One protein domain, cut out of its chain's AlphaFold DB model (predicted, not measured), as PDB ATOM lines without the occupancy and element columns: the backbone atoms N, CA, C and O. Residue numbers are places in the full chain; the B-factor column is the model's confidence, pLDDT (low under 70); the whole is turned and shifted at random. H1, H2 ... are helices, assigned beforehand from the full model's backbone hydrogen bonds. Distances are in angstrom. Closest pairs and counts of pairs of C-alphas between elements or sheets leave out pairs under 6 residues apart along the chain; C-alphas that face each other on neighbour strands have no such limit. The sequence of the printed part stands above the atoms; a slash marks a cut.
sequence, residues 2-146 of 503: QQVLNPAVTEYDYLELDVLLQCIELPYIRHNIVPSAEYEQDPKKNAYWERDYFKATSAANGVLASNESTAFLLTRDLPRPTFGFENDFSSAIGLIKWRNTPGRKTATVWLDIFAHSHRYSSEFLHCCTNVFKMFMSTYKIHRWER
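What this domain is: This is residues 2 to 146 of the 503 residues of an uncharacterized protein of Serendipita vermifera MAFF 305830 (UniProt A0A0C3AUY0). H6 lies near the middle of a loosely joined helical cluster; H7 folds back on it as a hairpin and H8 runs nearly the same way as H6, the centres of the three making a triangle. H1 crosses H6 steeply at one side, H5 packs on residues 96 to 100 of H6, and H2 lies beyond H5; the short H3 is near the end of H8 at Thr 138, and the short H4 touches no helix, with the loop of residues 60 to 66 after it sticking out. The printed part has 145 residues with eight named helices, H1 to H8 in order along the chain, and no named strand; its class is all helix, with 75 residues in the helices. It is compact, with a radius of gyration of the C-alphas of 15.1 A, and its outline is rounded, 40 by 38 by 31 A.

How they stand to each other: H1, residues 11 to 23, and H6, residues 86 to 100, are close but not clearly touching; their closest C-alphas, those of Tyr 14 and Phe 89, are 6.3 A apart, and they run the same way at a steep tilt of 69 degrees, only just short of about perpendicular. H2, residues 27 to 33, and H5, residues 70 to 75, only just touch, with 3 pairs of C-alphas within 8 A, the closest those of Ile 33 and Phe 72 at 5.6 A. H3, residues 46 to 50, and H8, residues 122 to 138, are close but not clearly touching, the closest C-alphas being Asn 46 and Thr 138 at 5.8 A. H4, residues 56 to 59, is apart from the other seven helices. H5 touches H6 with residues 96 to 100 of H6 alone, the closest C-alphas being Leu 74 and Ile 96 at 6.0 A, at a steep tilt of 45 degrees, opposite ways. H6 and H7, residues 108 to 115, form a helical hairpin; they touch, the closest C-alphas being Gly 94 and Val 109 at 6.3 A, at a shallow tilt of 32 degrees, only just short of steep, opposite ways. H6 and H8 are close but not clearly touching, with the C-alphas of Asp 88 and Phe 124 closest at 6.5 A and a shallow tilt of 17 degrees, the same way. The helix packing is mostly crossed, but only just: of 3 touching pairs, 1 is at a shallow tilt. Every O i to N i+4 pair is within hydrogen-bond range in H1, H2, H3, H5, H6, H7 and H8; H4 is too short for such a pair.

Where its parts are: H1 begins at C-alpha 11 (126.642, 98.729, 108.402) and is 18.8 A long. H6 is 21.5 A long, from C-alpha 86 at (130.896, 91.890, 111.808). H8 is the longest, 24.6 A, ending at C-alpha 138 (113.074, 70.209, 121.593). H2 is 10.0 A, H3 6.4 A, H4 5.3 A, H5 8.9 A and H7 10.4 A.

The domain as a whole: The two C-alphas farthest apart, those of Asn 61 and His 118, are 41.2 A apart. The printed part has no cut. The link from H2 to H3, residues 34 to 45, is long. The mean pLDDT of the printed part is 76.5; it is under 70 at residues 2 to 9, 11, 37, 51 to 69 and 141 to 146.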
ATOM      1  N   GLN A   2     111.706  95.879 107.654       53.31
ATOM      2  CA  GLN A   2     111.693  95.746 106.188       53.31
ATOM      3  C   GLN A   2     113.105  95.467 105.632       53.31
ATOM      4  O   GLN A   2     113.242  94.677 104.708       53.31
ATOM      5  N   GLN A   3     114.154  96.003 106.270       54.12
ATOM      6  CA  GLN A   3     115.558  95.691 105.959       54.12
ATOM      7  C   GLN A   3     116.036  94.308 106.434       54.12
ATOM      8  O   GLN A   3     116.777  93.656 105.714       54.12
ATOM      9  N   VAL A   4     115.563  93.785 107.575       53.62
ATOM     10  CA  VAL A   4     115.870  92.397 108.007       53.62
ATOM     11  C   VAL A   4     115.257  91.376 107.039       53.62
ATOM     12  O   VAL A   4     115.750  90.261 106.921       53.62
ATOM     13  N   LEU A   5     114.212  91.758 106.300       54.69
ATOM     14  CA  LEU A   5     113.643  90.977 105.198       54.69
ATOM     15  C   LEU A   5     114.352  91.229 103.851       54.69
ATOM     16  O   LEU A   5     114.117  90.487 102.900       54.69
ATOM     17  N   ASN A   6     115.228  92.234 103.764       61.19
ATOM     18  CA  ASN A   6     116.000  92.560 102.570       61.19
ATOM     19  C   ASN A   6     117.311  91.731 102.549       61.19
ATOM     20  O   ASN A   6     117.947  91.526 103.592       61.19
ATOM     21  N   PRO A   7     117.722  91.166 101.398       55.56
ATOM     22  CA  PRO A   7     118.992  90.445 101.275       55.56
ATOM     23  C   PRO A   7     120.243  91.319 101.460       55.56
ATOM     24  O   PRO A   7     121.266  90.784 101.881       55.56
ATOM     25  N   ALA A   8     120.180  92.627 101.192       66.44
ATOM     26  CA  ALA A   8     121.314  93.536 101.360       66.44
ATOM     27  C   ALA A   8     121.327  94.140 102.774       66.44
ATOM     28  O   ALA A   8     120.531  95.026 103.072       66.44
ATOM     29  N   VAL A   9     122.213  93.636 103.636       65.88
ATOM     30  CA  VAL A   9     122.477  94.198 104.970       65.88
ATOM     31  C   VAL A   9     123.590  95.243 104.851       65.88
ATOM     32  O   VAL A   9     124.590  95.000 104.178       65.88
ATOM     33  N   THR A  10     123.412  96.398 105.483       76.12
ATOM     34  CA  THR A  10     124.360  97.521 105.527       76.12
ATOM     35  C   THR A  10     124.954  97.684 106.931       76.12
ATOM     36  O   THR A  10     124.386  97.191 107.902       76.12
ATOM     37  N   GLU A  11     126.064  98.419 107.076       69.62
ATOM     38  CA  GLU A  11     126.642  98.729 108.402       69.62
ATOM     39  C   GLU A  11     125.654  99.436 109.344       69.62
ATOM     40  O   GLU A  11     125.660  99.197 110.552       69.62
ATOM     41  N   TYR A  12     124.759 100.267 108.802       76.88
ATOM     42  CA  TYR A  12     123.723 100.945 109.585       76.88
ATOM     43  C   TYR A  12     122.722  99.961 110.203       76.88
ATOM     44  O   TYR A  12     122.289 100.166 111.337       76.88
ATOM     45  N   ASP A  13     122.417  98.856 109.516       70.38
ATOM     46  CA  ASP A  13     121.519  97.823 110.041       70.38
ATOM     47  C   ASP A  13     122.122  97.117 111.272       70.38
ATOM     48  O   ASP A  13     121.386  96.668 112.153       70.38
ATOM     49  N   TYR A  14     123.456  97.041 111.370       70.00
ATOM     50  CA  TYR A  14     124.141  96.476 112.537       70.00
ATOM     51  C   TYR A  14     124.003  97.370 113.767       70.00
ATOM     52  O   TYR A  14     123.695  96.872 114.853       70.00
ATOM     53  N   LEU A  15     124.167  98.683 113.590       76.69
ATOM     54  CA  LEU A  15     124.005  99.654 114.671       76.69
ATOM     55  C   LEU A  15     122.554  99.689 115.173       76.69
ATOM     56  O   LEU A  15     122.318  99.705 116.379       76.69
ATOM     57  N   GLU A  16     121.577  99.649 114.266       80.75
ATOM     58  CA  GLU A  16     120.160  99.611 114.643       80.75
ATOM     59  C   GLU A  16     119.787  98.325 115.391       80.75
ATOM     60  O   GLU A  16     119.042  98.378 116.373       80.75
ATOM     61  N   LEU A  17     120.312  97.171 114.962       76.38
ATOM     62  CA  LEU A  17     120.093  95.906 115.659       76.38
ATOM     63  C   LEU A  17     120.728  95.920 117.055       76.38
ATOM     64  O   LEU A  17     120.081  95.482 118.002       76.38
ATOM     65  N   ASP A  18     121.947  96.444 117.205       80.56
ATOM     66  CA  ASP A  18     122.598  96.582 118.513       80.56
ATOM     67  C   ASP A  18     121.786  97.481 119.454       80.56
ATOM     68  O   ASP A  18     121.453  97.078 120.568       80.56
ATOM     69  N   VAL A  19     121.365  98.660 118.985       84.06
ATOM     70  CA  VAL A  19     120.520  99.576 119.767       84.06
ATOM     71  C   VAL A  19     119.207  98.905 120.160       84.06
ATOM     72  O   VAL A  19     118.776  99.030 121.307       84.06
ATOM     73  N   LEU A  20     118.575  98.158 119.250       82.19
ATOM     74  CA  LEU A  20     117.364  97.405 119.567       82.19
ATOM     75  C   LEU A  20     117.636  96.359 120.656       82.19
ATOM     76  O   LEU A  20     116.877  96.291 121.622       82.19
ATOM     77  N   LEU A  21     118.714  95.578 120.530       82.00
ATOM     78  CA  LEU A  21     119.103  94.557 121.506       82.00
ATOM     79  C   LEU A  21     119.452  95.151 122.877       82.00
ATOM     80  O   LEU A  21     119.146  94.544 123.897       82.00
ATOM     81  N   GLN A  22     120.014  96.356 122.928       83.06
ATOM     82  CA  GLN A  22     120.236  97.079 124.182       83.06
ATOM     83  C   GLN A  22     118.923  97.600 124.778       83.06
ATOM     84  O   GLN A  22     118.685  97.477 125.979       83.06
ATOM     85  N   CYS A  23     118.027  98.143 123.948       83.56
ATOM     86  CA  CYS A  23     116.733  98.653 124.402       83.56
ATOM     87  C   CYS A  23     115.877  97.556 125.048       83.56
ATOM     88  O   CYS A  23     115.285  97.774 126.102       83.56
ATOM     89  N   ILE A  24     115.812  96.364 124.452       81.62
ATOM     90  CA  ILE A  24     115.000  95.259 124.988       81.62
ATOM     91  C   ILE A  24     115.525  94.687 126.312       81.62
ATOM     92  O   ILE A  24     114.782  93.983 126.991       81.62
ATOM     93  N   GLU A  25     116.785  94.941 126.678       81.06
ATOM     94  CA  GLU A  25     117.331  94.514 127.971       81.06
ATOM     95  C   GLU A  25     116.737  95.338 129.119       81.06
ATOM     96  O   GLU A  25     116.695  94.866 130.257       81.06
ATOM     97  N   LEU A  26     116.200  96.528 128.826       85.75
ATOM     98  CA  LEU A  26     115.480  97.331 129.802       85.75
ATOM     99  C   LEU A  26     114.212  96.578 130.241       85.75
ATOM    100  O   LEU A  26     113.329  96.342 129.409       85.75
ATOM    101  N   PRO A  27     114.056  96.241 131.540       84.88
ATOM    102  CA  PRO A  27     112.953  95.403 132.014       84.88
ATOM    103  C   PRO A  27     111.570  95.921 131.616       84.88
ATOM    104  O   PRO A  27     110.688  95.132 131.282       84.88
ATOM    105  N   TYR A  28     111.395  97.245 131.596       86.00
ATOM    106  CA  TYR A  28     110.157  97.882 131.155       86.00
ATOM    107  C   TYR A  28     109.867  97.618 129.672       86.00
ATOM    108  O   TYR A  28     108.755  97.231 129.331       86.00
ATOM    109  N   ILE A  29     110.854  97.765 128.781       82.50
ATOM    110  CA  ILE A  29     110.670  97.478 127.350       82.50
ATOM    111  C   ILE A  29     110.416  95.986 127.156       82.50
ATOM    112  O   ILE A  29     109.454  95.622 126.486       82.50
ATOM    113  N   ARG A  30     111.203  95.124 127.813       82.00
ATOM    114  CA  ARG A  30     111.014  93.670 127.772       82.00
ATOM    115  C   ARG A  30     109.594  93.270 128.159       82.00
ATOM    116  O   ARG A  30     108.977  92.482 127.455       82.00
ATOM    117  N   HIS A  31     109.070  93.828 129.247       82.38
ATOM    118  CA  HIS A  31     107.714  93.554 129.711       82.38
ATOM    119  C   HIS A  31     106.647  93.941 128.676       82.38
ATOM    120  O   HIS A  31     105.677  93.214 128.513       82.38
ATOM    121  N   ASN A  32     106.857  95.041 127.947       80.44
ATOM    122  CA  ASN A  32     105.909  95.543 126.948       80.44
ATOM    123  C   ASN A  32     105.977  94.819 125.592       80.44
ATOM    124  O   ASN A  32     105.016  94.884 124.834       80.44
ATOM    125  N   ILE A  33     107.096  94.165 125.259       77.38
ATOM    126  CA  ILE A  33     107.238  93.427 123.989       77.38
ATOM    127  C   ILE A  33     106.975  91.926 124.132       77.38
ATOM    128  O   ILE A  33     106.829  91.240 123.124       77.38
ATOM    129  N   VAL A  34     106.973  91.384 125.356       73.56
ATOM    130  CA  VAL A  34     106.679  89.964 125.581       73.56
ATOM    131  C   VAL A  34     105.246  89.679 125.113       73.56
ATOM    132  O   VAL A  34     104.324  90.395 125.498       73.56
ATOM    133  N   PRO A  35     105.043  88.651 124.273       71.56
ATOM    134  CA  PRO A  35     103.739  88.353 123.700       71.56
ATOM    135  C   PRO A  35     102.731  87.925 124.775       71.56
ATOM    136  O   PRO A  35     103.107  87.499 125.870       71.56
ATOM    137  N   SER A  36     101.444  88.020 124.431       70.38
ATOM    138  CA  SER A  36     100.310  87.669 125.296       70.38
ATOM    139  C   SER A  36     100.387  86.238 125.861       70.38
ATOM    140  O   SER A  36     101.150  85.392 125.393       70.38
ATOM    141  N   ALA A  37      99.553  85.936 126.865       68.81
ATOM    142  CA  ALA A  37      99.531  84.643 127.565       68.81
ATOM    143  C   ALA A  37      99.256  83.416 126.666       68.81
ATOM    144  O   ALA A  37      99.473  82.283 127.091       68.81
ATOM    145  N   GLU A  38      98.791  83.621 125.433       71.31
ATOM    146  CA  GLU A  38      98.579  82.557 124.444       71.31
ATOM    147  C   GLU A  38      99.891  82.057 123.806       71.31
ATOM    148  O   GLU A  38      99.900  81.037 123.111       71.31
ATOM    149  N   TYR A  39     101.002  82.758 124.049       72.81
ATOM    150  CA  TYR A  39     102.315  82.425 123.519       72.81
ATOM    151  C   TYR A  39     102.977  81.277 124.282       72.81
ATOM    152  O   TYR A  39     103.067  81.299 125.511       72.81
ATOM    153  N   GLU A  40     103.523  80.293 123.562       84.06
ATOM    154  CA  GLU A  40     104.342  79.269 124.206       84.06
ATOM    155  C   GLU A  40     105.701  79.871 124.574       84.06
ATOM    156  O   GLU A  40     106.486  80.212 123.694       84.06
ATOM    157  N   GLN A  41     105.972  80.004 125.872       81.94
ATOM    158  CA  GLN A  41     107.217  80.579 126.392       81.94
ATOM    159  C   GLN A  41     108.247  79.522 126.791       81.94
ATOM    160  O   GLN A  41     109.399  79.872 127.037       81.94
ATOM    161  N   ASP A  42     107.861  78.246 126.864       85.38
ATOM    162  CA  ASP A  42     108.783  77.174 127.221       85.38
ATOM    163  C   ASP A  42     109.604  76.733 125.994       85.38
ATOM    164  O   ASP A  42     109.060  76.051 125.113       85.38
ATOM    165  N   PRO A  43     110.918  77.041 125.933       83.00
ATOM    166  CA  PRO A  43     111.768  76.649 124.813       83.00
ATOM    167  C   PRO A  43     111.907  75.130 124.671       83.00
ATOM    168  O   PRO A  43     112.391  74.682 123.634       83.00
ATOM    169  N   LYS A  44     111.461  74.344 125.669       83.00
ATOM    170  CA  LYS A  44     111.436  72.873 125.654       83.00
ATOM    171  C   LYS A  44     110.238  72.274 124.922       83.00
ATOM    172  O   LYS A  44     110.148  71.053 124.779       83.00
ATOM    173  N   LYS A  45     109.291  73.091 124.453       83.94
ATOM    174  CA  LYS A  45     108.125  72.615 123.700       83.94
ATOM    175  C   LYS A  45     108.239  72.957 122.222       83.94
ATOM    176  O   LYS A  45     108.562  74.072 121.843       83.94
ATOM    177  N   ASN A  46     107.869  72.009 121.357       80.62
ATOM    178  CA  ASN A  46     107.891  72.202 119.898       80.62
ATOM    179  C   ASN A  46     107.102  73.443 119.443       80.62
ATOM    180  O   ASN A  46     107.526  74.134 118.522       80.62
ATOM    181  N   ALA A  47     105.983  73.745 120.112       81.62
ATOM    182  CA  ALA A  47     105.147  74.900 119.791       81.62
ATOM    183  C   ALA A  47     105.913  76.235 119.867       81.62
ATOM    184  O   ALA A  47     105.666  77.091 119.021       81.62
ATOM    185  N   TYR A  48     106.889  76.361 120.777       81.69
ATOM    186  CA  TYR A  48     107.768  77.530 120.913       81.69
ATOM    187  C   TYR A  48     108.523  77.857 119.617       81.69
ATOM    188  O   TYR A  48     108.730  79.020 119.262       81.69
ATOM    189  N   TRP A  49     108.944  76.825 118.889       81.38
ATOM    190  CA  TRP A  49     109.761  76.952 117.683       81.38
ATOM    191  C   TRP A  49     108.935  77.001 116.388       81.38
ATOM    192  O   TRP A  49     109.457  77.418 115.356       81.38
ATOM    193  N   GLU A  50     107.666  76.573 116.421       75.75
ATOM    194  CA  GLU A  50     106.826  76.388 115.224       75.75
ATOM    195  C   GLU A  50     105.753  77.455 115.009       75.75
ATOM    196  O   GLU A  50     105.414  77.739 113.861       75.75
ATOM    197  N   ARG A  51     105.164  78.000 116.077       68.12
ATOM    198  CA  ARG A  51     103.926  78.790 115.953       68.12
ATOM    199  C   ARG A  51     104.151  80.235 115.528       68.12
ATOM    200  O   ARG A  51     103.261  80.836 114.929       68.12
ATOM    201  N   ASP A  52     105.345  80.757 115.772       65.56
ATOM    202  CA  ASP A  52     105.529  82.197 115.878       65.56
ATOM    203  C   ASP A  52     106.665  82.683 114.975       65.56
ATOM    204  O   ASP A  52     107.801  82.887 115.404       65.56
ATOM    205  N   TYR A  53     106.329  82.833 113.696       69.94
ATOM    206  CA  TYR A  53     107.175  83.377 112.636       69.94
ATOM    207  C   TYR A  53     106.454  84.529 111.917       69.94
ATOM    208  O   TYR A  53     105.231  84.670 112.016       69.94
ATOM    209  N   PHE A  54     107.183  85.350 111.152       66.44
ATOM    210  CA  PHE A  54     106.565  86.405 110.342       66.44
ATOM    211  C   PHE A  54     105.597  85.799 109.311       66.44
ATOM    212  O   PHE A  54     106.014  85.172 108.336       66.44
ATOM    213  N   LYS A  55     104.283  85.988 109.489       59.72
ATOM    214  CA  LYS A  55     103.303  85.629 108.453       59.72
ATOM    215  C   LYS A  55     103.541  86.523 107.232       59.72
ATOM    216  O   LYS A  55     103.266  87.720 107.272       59.72
ATOM    217  N   ALA A  56     104.038  85.944 106.138       51.22
ATOM    218  CA  ALA A  56     104.374  86.666 104.905       51.22
ATOM    219  C   ALA A  56     103.194  87.480 104.328       51.22
ATOM    220  O   ALA A  56     103.395  88.553 103.762       51.22
ATOM    221  N   THR A  57     101.955  87.024 104.540       50.41
ATOM    222  CA  THR A  57     100.727  87.733 104.136       50.41
ATOM    223  C   THR A  57     100.480  89.030 104.910       50.41
ATOM    224  O   THR A  57      99.808  89.920 104.398       50.41
ATOM    225  N   SER A  58     101.040  89.176 106.112       50.06
ATOM    226  CA  SER A  58     100.968  90.407 106.910       50.06
ATOM    227  C   SER A  58     101.999  91.446 106.452       50.06
ATOM    228  O   SER A  58     101.724  92.638 106.477       50.06
ATOM    229  N   ALA A  59     103.166  91.011 105.965       48.19
ATOM    230  CA  ALA A  59     104.225  91.912 105.505       48.19
ATOM    231  C   ALA A  59     103.932  92.546 104.129       48.19
ATOM    232  O   ALA A  59     104.276  93.704 103.904       48.19
ATOM    233  N   ALA A  60     103.273  91.813 103.223       48.31
ATOM    234  CA  ALA A  60     103.003  92.264 101.851       48.31
ATOM    235  C   ALA A  60     101.955  93.390 101.749       48.31
ATOM    236  O   ALA A  60     101.969  94.156 100.790       48.31
ATOM    237  N   ASN A  61     101.072  93.525 102.740       49.91
ATOM    238  CA  ASN A  61      99.965  94.484 102.692       49.91
ATOM    239  C   ASN A  61     100.274  95.822 103.380       49.91
ATOM    240  O   ASN A  61      99.362  96.621 103.568       49.91
ATOM    241  N   GLY A  62     101.513  96.067 103.829       47.84
ATOM    242  CA  GLY A  62     101.886  97.293 104.560       47.84
ATOM    243  C   GLY A  62     101.222  97.445 105.937       47.84
ATOM    244  O   GLY A  62     101.644  98.264 106.748       47.84
ATOM    245  N   VAL A  63     100.233  96.606 106.241       44.41
ATOM    246  CA  VAL A  63      99.662  96.421 107.563       44.41
ATOM    247  C   VAL A  63     100.643  95.549 108.337       44.41
ATOM    248  O   VAL A  63     100.461  94.339 108.472       44.41
ATOM    249  N   LEU A  64     101.684  96.184 108.886       47.91
ATOM    250  CA  LEU A  64     102.220  95.777 110.182       47.91
ATOM    251  C   LEU A  64     101.032  95.838 111.145       47.91
ATOM    252  O   LEU A  64     100.835  96.830 111.843       47.91
ATOM    253  N   ALA A  65     100.167  94.821 111.094       43.97
ATOM    254  CA  ALA A  65      99.114  94.638 112.068       43.97
ATOM    255  C   ALA A  65      99.802  94.785 113.415       43.97
ATOM    256  O   ALA A  65     100.935  94.316 113.559       43.97
ATOM    257  N   SER A  66      99.152  95.521 114.308       46.34
ATOM    258  CA  SER A  66      99.535  95.884 115.671       46.34
ATOM    259  C   SER A  66      99.831  94.656 116.539       46.34
ATOM    260  O   SER A  66      99.210  94.423 117.568       46.34
ATOM    261  N   ASN A  67     100.743  93.815 116.081       51.41
ATOM    262  CA  ASN A  67     101.065  92.532 116.633       51.41
ATOM    263  C   ASN A  67     102.195  92.825 117.601       51.41
ATOM    264  O   ASN A  67     103.365  92.941 117.216       51.41
ATOM    265  N   GLU A  68     101.792  92.929 118.860       52.47
ATOM    266  CA  GLU A  68     102.572  93.064 120.094       52.47
ATOM    267  C   GLU A  68     103.799  92.121 120.160       52.47
ATOM    268  O   GLU A  68     104.691  92.303 120.972       52.47
ATOM    269  N   SER A  69     103.913  91.153 119.246       66.69
ATOM    270  CA  SER A  69     104.959  90.135 119.178       66.69
ATOM    271  C   SER A  69     106.154  90.471 118.262       66.69
ATOM    272  O   SER A  69     107.164  89.777 118.308       66.69
ATOM    273  N   THR A  70     106.118  91.509 117.419       71.56
ATOM    274  CA  THR A  70     107.119  91.635 116.329       71.56
ATOM    275  C   THR A  70     108.541  91.962 116.818       71.56
ATOM    276  O   THR A  70     109.503  91.318 116.396       71.56
ATOM    277  N   ALA A  71     108.692  92.910 117.750       74.62
ATOM    278  CA  ALA A  71     109.987  93.223 118.371       74.62
ATOM    279  C   ALA A  71     110.539  92.032 119.171       74.62
ATOM    280  O   ALA A  71     111.739  91.760 119.159       74.62
ATOM    281  N   PHE A  72     109.653  91.263 119.801       78.19
ATOM    282  CA  PHE A  72     110.006  90.023 120.475       78.19
ATOM    283  C   PHE A  72     110.434  88.917 119.500       78.19
ATOM    284  O   PHE A  72     111.403  88.206 119.754       78.19
ATOM    285  N   LEU A  73     109.795  88.787 118.335       76.56
ATOM    286  CA  LEU A  73     110.214  87.833 117.302       76.56
ATOM    287  C   LEU A  73     111.596  88.143 116.720       76.56
ATOM    288  O   LEU A  73     112.316  87.211 116.369       76.56
ATOM    289  N   LEU A  74     112.000  89.412 116.662       78.69
ATOM    290  CA  LEU A  74     113.350  89.796 116.231       78.69
ATOM    291  C   LEU A  74     114.434  89.442 117.250       78.69
ATOM    292  O   LEU A  74     115.590  89.288 116.877       78.69
ATOM    293  N   THR A  75     114.078  89.354 118.527       79.50
ATOM    294  CA  THR A  75     115.061  89.413 119.616       79.50
ATOM    295  C   THR A  75     115.087  88.170 120.498       79.50
ATOM    296  O   THR A  75     116.095  87.879 121.137       79.50
ATOM    297  N   ARG A  76     114.004  87.387 120.515       80.38
ATOM    298  CA  ARG A  76     113.916  86.132 121.269       80.38
ATOM    299  C   ARG A  76     114.935  85.108 120.737       80.38
ATOM    300  O   ARG A  76     115.068  84.907 119.529       80.38
ATOM    301  N   ASP A  77     115.643  84.461 121.658       79.00
ATOM    302  CA  ASP A  77     116.695  83.467 121.387       79.00
ATOM    303  C   ASP A  77     117.851  83.969 120.511       79.00
ATOM    304  O   ASP A  77     118.556  83.153 119.919       79.00
ATOM    305  N   LEU A  78     118.042  85.286 120.388       85.06
ATOM    306  CA  LEU A  78     119.122  85.823 119.578       85.06
ATOM    307  C   LEU A  78     120.422  85.874 120.393       85.06
ATOM    308  O   LEU A  78     120.462  86.536 121.432       85.06
ATOM    309  N   PRO A  79     121.498  85.217 119.937       88.69
ATOM    310  CA  PRO A  79     122.827  85.425 120.493       88.69
ATOM    311  C   PRO A  79     123.219  86.898 120.343       88.69
ATOM    312  O   PRO A  79     123.121  87.449 119.247       88.69
ATOM    313  N   ARG A  80     123.638  87.543 121.437       87.62
ATOM    314  CA  ARG A  80     124.036  88.956 121.413       87.62
ATOM    315  C   ARG A  80     125.340  89.106 120.623       87.62
ATOM    316  O   ARG A  80     126.337  88.517 121.046       87.62
ATOM    317  N   PRO A  81     125.356  89.861 119.511       88.81
ATOM    318  CA  PRO A  81     126.586  90.124 118.783       88.81
ATOM    319  C   PRO A  81     127.575  90.914 119.635       88.81
ATOM    320  O   PRO A  81     127.174  91.818 120.372       88.81
ATOM    321  N   THR A  82     128.864  90.600 119.525       88.94
ATOM    322  CA  THR A  82     129.903  91.394 120.183       88.94
ATOM    323  C   THR A  82     130.250  92.599 119.315       88.94
ATOM    324  O   THR A  82     130.472  92.481 118.108       88.94
ATOM    325  N   PHE A  83     130.311  93.781 119.931       84.38
ATOM    326  CA  PHE A  83     130.673  95.012 119.234       84.38
ATOM    327  C   PHE A  83     132.040  94.873 118.541       84.38
ATOM    328  O   PHE A  83     133.005  94.405 119.147       84.38
ATOM    329  N   GLY A  84     132.119  95.275 117.270       84.44
ATOM    330  CA  GLY A  84     133.331  95.164 116.449       84.44
ATOM    331  C   GLY A  84     133.540  93.811 115.751       84.44
ATOM    332  O   GLY A  84     134.519  93.666 115.025       84.44
ATOM    333  N   PHE A  85     132.636  92.837 115.919       87.31
ATOM    334  CA  PHE A  85     132.682  91.546 115.219       87.31
ATOM    335  C   PHE A  85     131.581  91.456 114.154       87.31
ATOM    336  O   PHE A  85     130.483  90.977 114.421       87.31
ATOM    337  N   GLU A  86     131.871  91.877 112.920       87.69
ATOM    338  CA  GLU A  86     130.896  91.890 111.808       87.69
ATOM    339  C   GLU A  86     130.208  90.533 111.568       87.69
ATOM    340  O   GLU A  86     129.005  90.471 111.295       87.69
ATOM    341  N   ASN A  87     130.948  89.427 111.717       90.44
ATOM    342  CA  ASN A  87     130.395  88.085 111.527       90.44
ATOM    343  C   ASN A  87     129.302  87.765 112.554       90.44
ATOM    344  O   ASN A  87     128.282  87.186 112.179       90.44
ATOM    345  N   ASP A  88     129.468  88.180 113.817       91.88
ATOM    346  CA  ASP A  88     128.463  87.969 114.863       91.88
ATOM    347  C   ASP A  88     127.127  88.607 114.456       91.88
ATOM    348  O   ASP A  88     126.070  87.981 114.544       91.88
ATOM    349  N   PHE A  89     127.171  89.834 113.933       87.50
ATOM    350  CA  PHE A  89     125.977  90.543 113.486       87.50
ATOM    351  C   PHE A  89     125.330  89.899 112.260       87.50
ATOM    352  O   PHE A  89     124.112  89.697 112.233       87.50
ATOM    353  N   SER A  90     126.132  89.554 111.250       87.56
ATOM    354  CA  SER A  90     125.641  88.892 110.038       87.56
ATOM    355  C   SER A  90     124.913  87.585 110.372       87.56
ATOM    356  O   SER A  90     123.782  87.352 109.928       87.56
ATOM    357  N   SER A  91     125.501  86.772 111.249       90.25
ATOM    358  CA  SER A  91     124.915  85.501 111.674       90.25
ATOM    359  C   SER A  91     123.733  85.667 112.616       90.25
ATOM    360  O   SER A  91     122.782  84.893 112.517       90.25
ATOM    361  N   ALA A  92     123.711  86.696 113.467       89.56
ATOM    362  CA  ALA A  92     122.520  87.044 114.234       89.56
ATOM    363  C   ALA A  92     121.340  87.350 113.298       89.56
ATOM    364  O   ALA A  92     120.270  86.762 113.436       89.56
ATOM    365  N   ILE A  93     121.540  88.173 112.265       85.44
ATOM    366  CA  ILE A  93     120.504  88.436 111.253       85.44
ATOM    367  C   ILE A  93     120.092  87.141 110.542       85.44
ATOM    368  O   ILE A  93     118.898  86.899 110.338       85.44
ATOM    369  N   GLY A  94     121.055  86.281 110.202       86.75
ATOM    370  CA  GLY A  94     120.800  84.949 109.656       86.75
ATOM    371  C   GLY A  94     119.905  84.095 110.562       86.75
ATOM    372  O   GLY A  94     118.950  83.486 110.079       86.75
ATOM    373  N   LEU A  95     120.156  84.096 111.873       88.31
ATOM    374  CA  LEU A  95     119.362  83.379 112.873       88.31
ATOM    375  C   LEU A  95     117.953  83.960 113.011       88.31
ATOM    376  O   LEU A  95     116.993  83.193 113.085       88.31
ATOM    377  N   ILE A  96     117.801  85.290 112.970       85.31
ATOM    378  CA  ILE A  96     116.483  85.943 112.942       85.31
ATOM    379  C   ILE A  96     115.701  85.478 111.714       85.31
ATOM    380  O   ILE A  96     114.548  85.056 111.846       85.31
ATOM    381  N   LYS A  97     116.320  85.529 110.526       82.94
ATOM    382  CA  LYS A  97     115.708  85.086 109.264       82.94
ATOM    383  C   LYS A  97     115.296  83.620 109.358       82.94
ATOM    384  O   LYS A  97     114.122  83.306 109.196       82.94
ATOM    385  N   TRP A  98     116.233  82.749 109.720       85.94
ATOM    386  CA  TRP A  98     116.021  81.314 109.892       85.94
ATOM    387  C   TRP A  98     114.870  80.994 110.857       85.94
ATOM    388  O   TRP A  98     113.963  80.211 110.545       85.94
ATOM    389  N   ARG A  99     114.858  81.633 112.030       82.69
ATOM    390  CA  ARG A  99     113.814  81.438 113.038       82.69
ATOM    391  C   ARG A  99     112.451  81.906 112.543       82.69
ATOM    392  O   ARG A  99     111.444  81.287 112.881       82.69
ATOM    393  N   ASN A 100     112.407  82.935 111.710       77.88
ATOM    394  CA  ASN A 100     111.164  83.464 111.165       77.88
ATOM    395  C   ASN A 100     110.786  82.886 109.787       77.88
ATOM    396  O   ASN A 100     109.781  83.299 109.212       77.88
ATOM    397  N   THR A 101     111.526  81.901 109.268       78.12
ATOM    398  CA  THR A 101     111.126  81.156 108.065       78.12
ATOM    399  C   THR A 101     109.893  80.284 108.353       78.12
ATOM    400  O   THR A 101     109.939  79.476 109.285       78.12
ATOM    401  N   PRO A 102     108.790  80.387 107.594       74.62
ATOM    402  CA  PRO A 102     107.640  79.503 107.770       74.62
ATOM    403  C   PRO A 102     107.998  78.035 107.494       74.62
ATOM    404  O   PRO A 102     108.758  77.734 106.577       74.62
ATOM    405  N   GLY A 103     107.382  77.106 108.228       78.00
ATOM    406  CA  GLY A 103     107.481  75.672 107.940       78.00
ATOM    407  C   GLY A 103     108.738  74.996 108.498       78.00
ATOM    408  O   GLY A 103     109.083  75.172 109.669       78.00
ATOM    409  N   ARG A 104     109.366  74.133 107.688       77.38
ATOM    410  CA  ARG A 104     110.524  73.336 108.116       77.38
ATOM    411  C   ARG A 104     111.763  74.221 108.241       77.38
ATOM    412  O   ARG A 104     111.992  75.105 107.425       77.38
ATOM    413  N   LYS A 105     112.566  73.968 109.273       80.06
ATOM    414  CA  LYS A 105     113.825  74.682 109.520       80.06
ATOM    415  C   LYS A 105     114.994  73.948 108.865       80.06
ATOM    416  O   LYS A 105     115.104  72.733 109.019       80.06
ATOM    417  N   THR A 106     115.875  74.676 108.182       78.19
ATOM    418  CA  THR A 106     117.154  74.154 107.663       78.19
ATOM    419  C   THR A 106     118.245  74.243 108.735       78.19
ATOM    420  O   THR A 106     118.120  75.011 109.679       78.19
ATOM    421  N   ALA A 107     119.354  73.506 108.617       78.94
ATOM    422  CA  ALA A 107     120.503  73.693 109.522       78.94
ATOM    423  C   ALA A 107     121.545  74.692 109.019       78.94
ATOM    424  O   ALA A 107     122.571  74.865 109.666       78.94
ATOM    425  N   THR A 108     121.329  75.304 107.855       79.94
ATOM    426  CA  THR A 108     122.380  76.011 107.108       79.94
ATOM    427  C   THR A 108     123.048  77.112 107.925       79.94
ATOM    428  O   THR A 108     124.270  77.169 107.959       79.94
ATOM    429  N   VAL A 109     122.263  77.921 108.645       85.31
ATOM    430  CA  VAL A 109     122.791  78.985 109.514       85.31
ATOM    431  C   VAL A 109     123.668  78.434 110.643       85.31
ATOM    432  O   VAL A 109     124.720  78.984 110.938       85.31
ATOM    433  N   TRP A 110     123.280  77.305 111.239       85.81
ATOM    434  CA  TRP A 110     124.031  76.682 112.327       85.81
ATOM    435  C   TRP A 110     125.336  76.073 111.827       85.81
ATOM    436  O   TRP A 110     126.379  76.247 112.450       85.81
ATOM    437  N   LEU A 111     125.287  75.393 110.680       80.62
ATOM    438  CA  LEU A 111     126.475  74.816 110.057       80.62
ATOM    439  C   LEU A 111     127.484  75.890 109.664       80.62
ATOM    440  O   LEU A 111     128.671  75.704 109.904       80.62
ATOM    441  N   ASP A 112     127.020  77.011 109.114       83.94
ATOM    442  CA  ASP A 112     127.899  78.125 108.769       83.94
ATOM    443  C   ASP A 112     128.580  78.728 110.008       83.94
ATOM    444  O   ASP A 112     129.802  78.887 110.023       83.94
ATOM    445  N   ILE A 113     127.815  78.975 111.080       88.38
ATOM    446  CA  ILE A 113     128.351  79.495 112.347       88.38
ATOM    447  C   ILE A 113     129.412  78.551 112.924       88.38
ATOM    448  O   ILE A 113     130.499  78.994 113.297       88.38
ATOM    449  N   PHE A 114     129.123  77.250 113.004       84.75
ATOM    450  CA  PHE A 114     130.029  76.306 113.657       84.75
ATOM    451  C   PHE A 114     131.242  75.945 112.796       84.75
ATOM    452  O   PHE A 114     132.339  75.820 113.338       84.75
ATOM    453  N   ALA A 115     131.092  75.843 111.474       77.19
ATOM    454  CA  ALA A 115     132.218  75.593 110.577       77.19
ATOM    455  C   ALA A 115     133.189  76.784 110.509       77.19
ATOM    456  O   ALA A 115     134.403  76.609 110.396       77.19
ATOM    457  N   HIS A 116     132.672  78.008 110.636       86.56
ATOM    458  CA  HIS A 116     133.470  79.231 110.645       86.56
ATOM    459  C   HIS A 116     133.664  79.806 112.047       86.56
ATOM    460  O   HIS A 116     133.873  81.007 112.191       86.56
ATOM    461  N   SER A 117     133.641  78.968 113.084       85.44
ATOM    462  CA  SER A 117     133.689  79.404 114.484       85.44
ATOM    463  C   SER A 117     134.839  80.372 114.800       85.44
ATOM    464  O   SER A 117     134.657  81.339 115.525       85.44
ATOM    465  N   HIS A 118     136.011  80.193 114.191       85.88
ATOM    466  CA  HIS A 118     137.162  81.092 114.338       85.88
ATOM    467  C   HIS A 118     136.899  82.561 113.941       85.88
ATOM    468  O   HIS A 118     137.716  83.421 114.252       85.88
ATOM    469  N   ARG A 119     135.800  82.849 113.233       91.62
ATOM    470  CA  ARG A 119     135.412  84.192 112.775       91.62
ATOM    471  C   ARG A 119     134.530  84.959 113.760       91.62
ATOM    472  O   ARG A 119     134.266  86.137 113.522       91.62
ATOM    473  N   TYR A 120     134.059  84.293 114.808       91.31
ATOM    474  CA  TYR A 120     133.074  84.817 115.747       91.31
ATOM    475  C   TYR A 120     133.689  85.050 117.125       91.31
ATOM    476  O   TYR A 120     134.656  84.380 117.510       91.31
ATOM    477  N   SER A 121     133.096  85.958 117.897       92.62
ATOM    478  CA  SER A 121     133.491  86.142 119.295       92.62
ATOM    479  C   SER A 121     133.167  84.903 120.140       92.62
ATOM    480  O   SER A 121     132.292  84.085 119.822       92.62
ATOM    481  N   SER A 122     133.898  84.727 121.244       88.69
ATOM    482  CA  SER A 122     133.737  83.552 122.105       88.69
ATOM    483  C   SER A 122     132.363  83.519 122.785       88.69
ATOM    484  O   SER A 122     131.738  82.459 122.868       88.69
ATOM    485  N   GLU A 123     131.882  84.697 123.172       89.75
ATOM    486  CA  GLU A 123     130.614  84.990 123.820       89.75
ATOM    487  C   GLU A 123     129.444  84.713 122.876       89.75
ATOM    488  O   GLU A 123     128.506  83.998 123.240       89.75
ATOM    489  N   PHE A 124     129.529  85.201 121.633       91.88
ATOM    490  CA  PHE A 124     128.515  84.946 120.615       91.88
ATOM    491  C   PHE A 124     128.390  83.451 120.324       91.88
ATOM    492  O   PHE A 124     127.289  82.900 120.361       91.88
ATOM    493  N   LEU A 125     129.514  82.752 120.130       89.00
ATOM    494  CA  LEU A 125     129.513  81.303 119.914       89.00
ATOM    495  C   LEU A 125     128.938  80.521 121.091       89.00
ATOM    496  O   LEU A 125     128.242  79.526 120.879       89.00
ATOM    497  N   HIS A 126     129.231  80.938 122.325       86.56
ATOM    498  CA  HIS A 126     128.663  80.312 123.513       86.56
ATOM    499  C   HIS A 126     127.132  80.442 123.514       86.56
ATOM    500  O   HIS A 126     126.422  79.444 123.661       86.56
ATOM    501  N   CYS A 127     126.618  81.644 123.242       89.12
ATOM    502  CA  CYS A 127     125.185  81.894 123.107       89.12
ATOM    503  C   CYS A 127     124.559  81.082 121.960       89.12
ATOM    504  O   CYS A 127     123.557  80.400 122.178       89.12
ATOM    505  N   CYS A 128     125.175  81.068 120.772       89.75
ATOM    506  CA  CYS A 128     124.755  80.239 119.637       89.75
ATOM    507  C   CYS A 128     124.662  78.760 120.022       89.75
ATOM    508  O   CYS A 128     123.668  78.103 119.729       89.75
ATOM    509  N   THR A 129     125.675  78.243 120.721       84.56
ATOM    510  CA  THR A 129     125.716  76.846 121.169       84.56
ATOM    511  C   THR A 129     124.566  76.538 122.126       84.56
ATOM    512  O   THR A 129     123.937  75.489 122.008       84.56
ATOM    513  N   ASN A 130     124.244  77.448 123.048       85.62
ATOM    514  CA  ASN A 130     123.135  77.270 123.988       85.62
ATOM    515  C   ASN A 130     121.771  77.309 123.287       85.62
ATOM    516  O   ASN A 130     120.922  76.457 123.552       85.62
ATOM    517  N   VAL A 131     121.566  78.245 122.358       87.81
ATOM    518  CA  VAL A 131     120.330  78.318 121.562       87.81
ATOM    519  C   VAL A 131     120.170  77.064 120.711       87.81
ATOM    520  O   VAL A 131     119.103  76.452 120.701       87.81
ATOM    521  N   PHE A 132     121.248  76.628 120.065       85.81
ATOM    522  CA  PHE A 132     121.266  75.405 119.282       85.81
ATOM    523  C   PHE A 132     120.961  74.164 120.134       85.81
ATOM    524  O   PHE A 132     120.138  73.345 119.735       85.81
ATOM    525  N   LYS A 133     121.546  74.047 121.335       81.12
ATOM    526  CA  LYS A 133     121.234  72.987 122.314       81.12
ATOM    527  C   LYS A 133     119.741  72.940 122.640       81.12
ATOM    528  O   LYS A 133     119.115  71.882 122.537       81.12
ATOM    529  N   MET A 134     119.156  74.083 123.003       83.75
ATOM    530  CA  MET A 134     117.725  74.180 123.314       83.75
ATOM    531  C   MET A 134     116.871  73.771 122.114       83.75
ATOM    532  O   MET A 134     115.940  72.976 122.258       83.75
ATOM    533  N   PHE A 135     117.237  74.248 120.925       83.19
ATOM    534  CA  PHE A 135     116.552  73.908 119.689       83.19
ATOM    535  C   PHE A 135     116.611  72.405 119.387       83.19
ATOM    536  O   PHE A 135     115.564  71.790 119.199       83.19
ATOM    537  N   MET A 136     117.799  71.793 119.414       78.00
ATOM    538  CA  MET A 136     118.000  70.363 119.137       78.00
ATOM    539  C   MET A 136     117.251  69.458 120.115       78.00
ATOM    540  O   MET A 136     116.611  68.499 119.688       78.00
ATOM    541  N   SER A 137     117.277  69.791 121.410       75.69
ATOM    542  CA  SER A 137     116.608  68.993 122.450       75.69
ATOM    543  C   SER A 137     115.079  68.972 122.319       75.69
ATOM    544  O   SER A 137     114.412  68.068 122.822       75.69
ATOM    545  N   THR A 138     114.516  69.962 121.628       76.19
ATOM    546  CA  THR A 138     113.074  70.209 121.593       76.19
ATOM    547  C   THR A 138     112.469  69.898 120.240       76.19
ATOM    548  O   THR A 138     111.415  69.257 120.143       76.19
ATOM    549  N   TYR A 139     113.118  70.398 119.192       71.19
ATOM    550  CA  TYR A 139     112.607  70.366 117.842       71.19
ATOM    551  C   TYR A 139     112.847  68.987 117.253       71.19
ATOM    552  O   TYR A 139     113.980  68.577 116.992       71.19
ATOM    553  N   LYS A 140     111.755  68.249 117.035       70.50
ATOM    554  CA  LYS A 140     111.855  66.861 116.576       70.50
ATOM    555  C   LYS A 140     112.659  66.803 115.276       70.50
ATOM    556  O   LYS A 140     112.219  67.318 114.254       70.50
ATOM    557  N   ILE A 141     113.792  66.098 115.298       64.06
ATOM    558  CA  ILE A 141     114.738  65.995 114.171       64.06
ATOM    559  C   ILE A 141     114.052  65.631 112.837       64.06
ATOM    560  O   ILE A 141     114.449  66.116 111.787       64.06
ATOM    561  N   HIS A 142     112.972  64.836 112.850       63.75
ATOM    562  CA  HIS A 142     112.231  64.475 111.629       63.75
ATOM    563  C   HIS A 142     111.477  65.641 110.959       63.75
ATOM    564  O   HIS A 142     110.994  65.486 109.840       63.75
ATOM    565  N   ARG A 143     111.327  66.782 111.642       67.44
ATOM    566  CA  ARG A 143     110.705  68.005 111.112       67.44
ATOM    567  C   ARG A 143     111.711  68.952 110.458       67.44
ATOM    568  O   ARG A 143     111.293  69.935 109.856       67.44
ATOM    569  N   TRP A 144     113.009  68.659 110.543       69.06
ATOM    570  CA  TRP A 144     114.032  69.450 109.869       69.06
ATOM    571  C   TRP A 144     113.920  69.298 108.357       69.06
ATOM    572  O   TRP A 144     113.678  68.209 107.826       69.06
ATOM    573  N   GLU A 145     114.122  70.407 107.659       68.25
ATOM    574  CA  GLU A 145     114.425  70.361 106.243       68.25
ATOM    575  C   GLU A 145     115.842  69.823 106.077       68.25
ATOM    576  O   GLU A 145     116.770  70.224 106.787       68.25
ATOM    577  N   ARG A 146     115.992  68.847 105.183       66.31
ATOM    578  CA  ARG A 146     117.263  68.149 105.042       66.31
ATOM    579  C   ARG A 146     118.282  69.115 104.457       66.31
ATOM    580  O   ARG A 146     118.055  69.666 103.385       66.31
TER     581      ARG A 146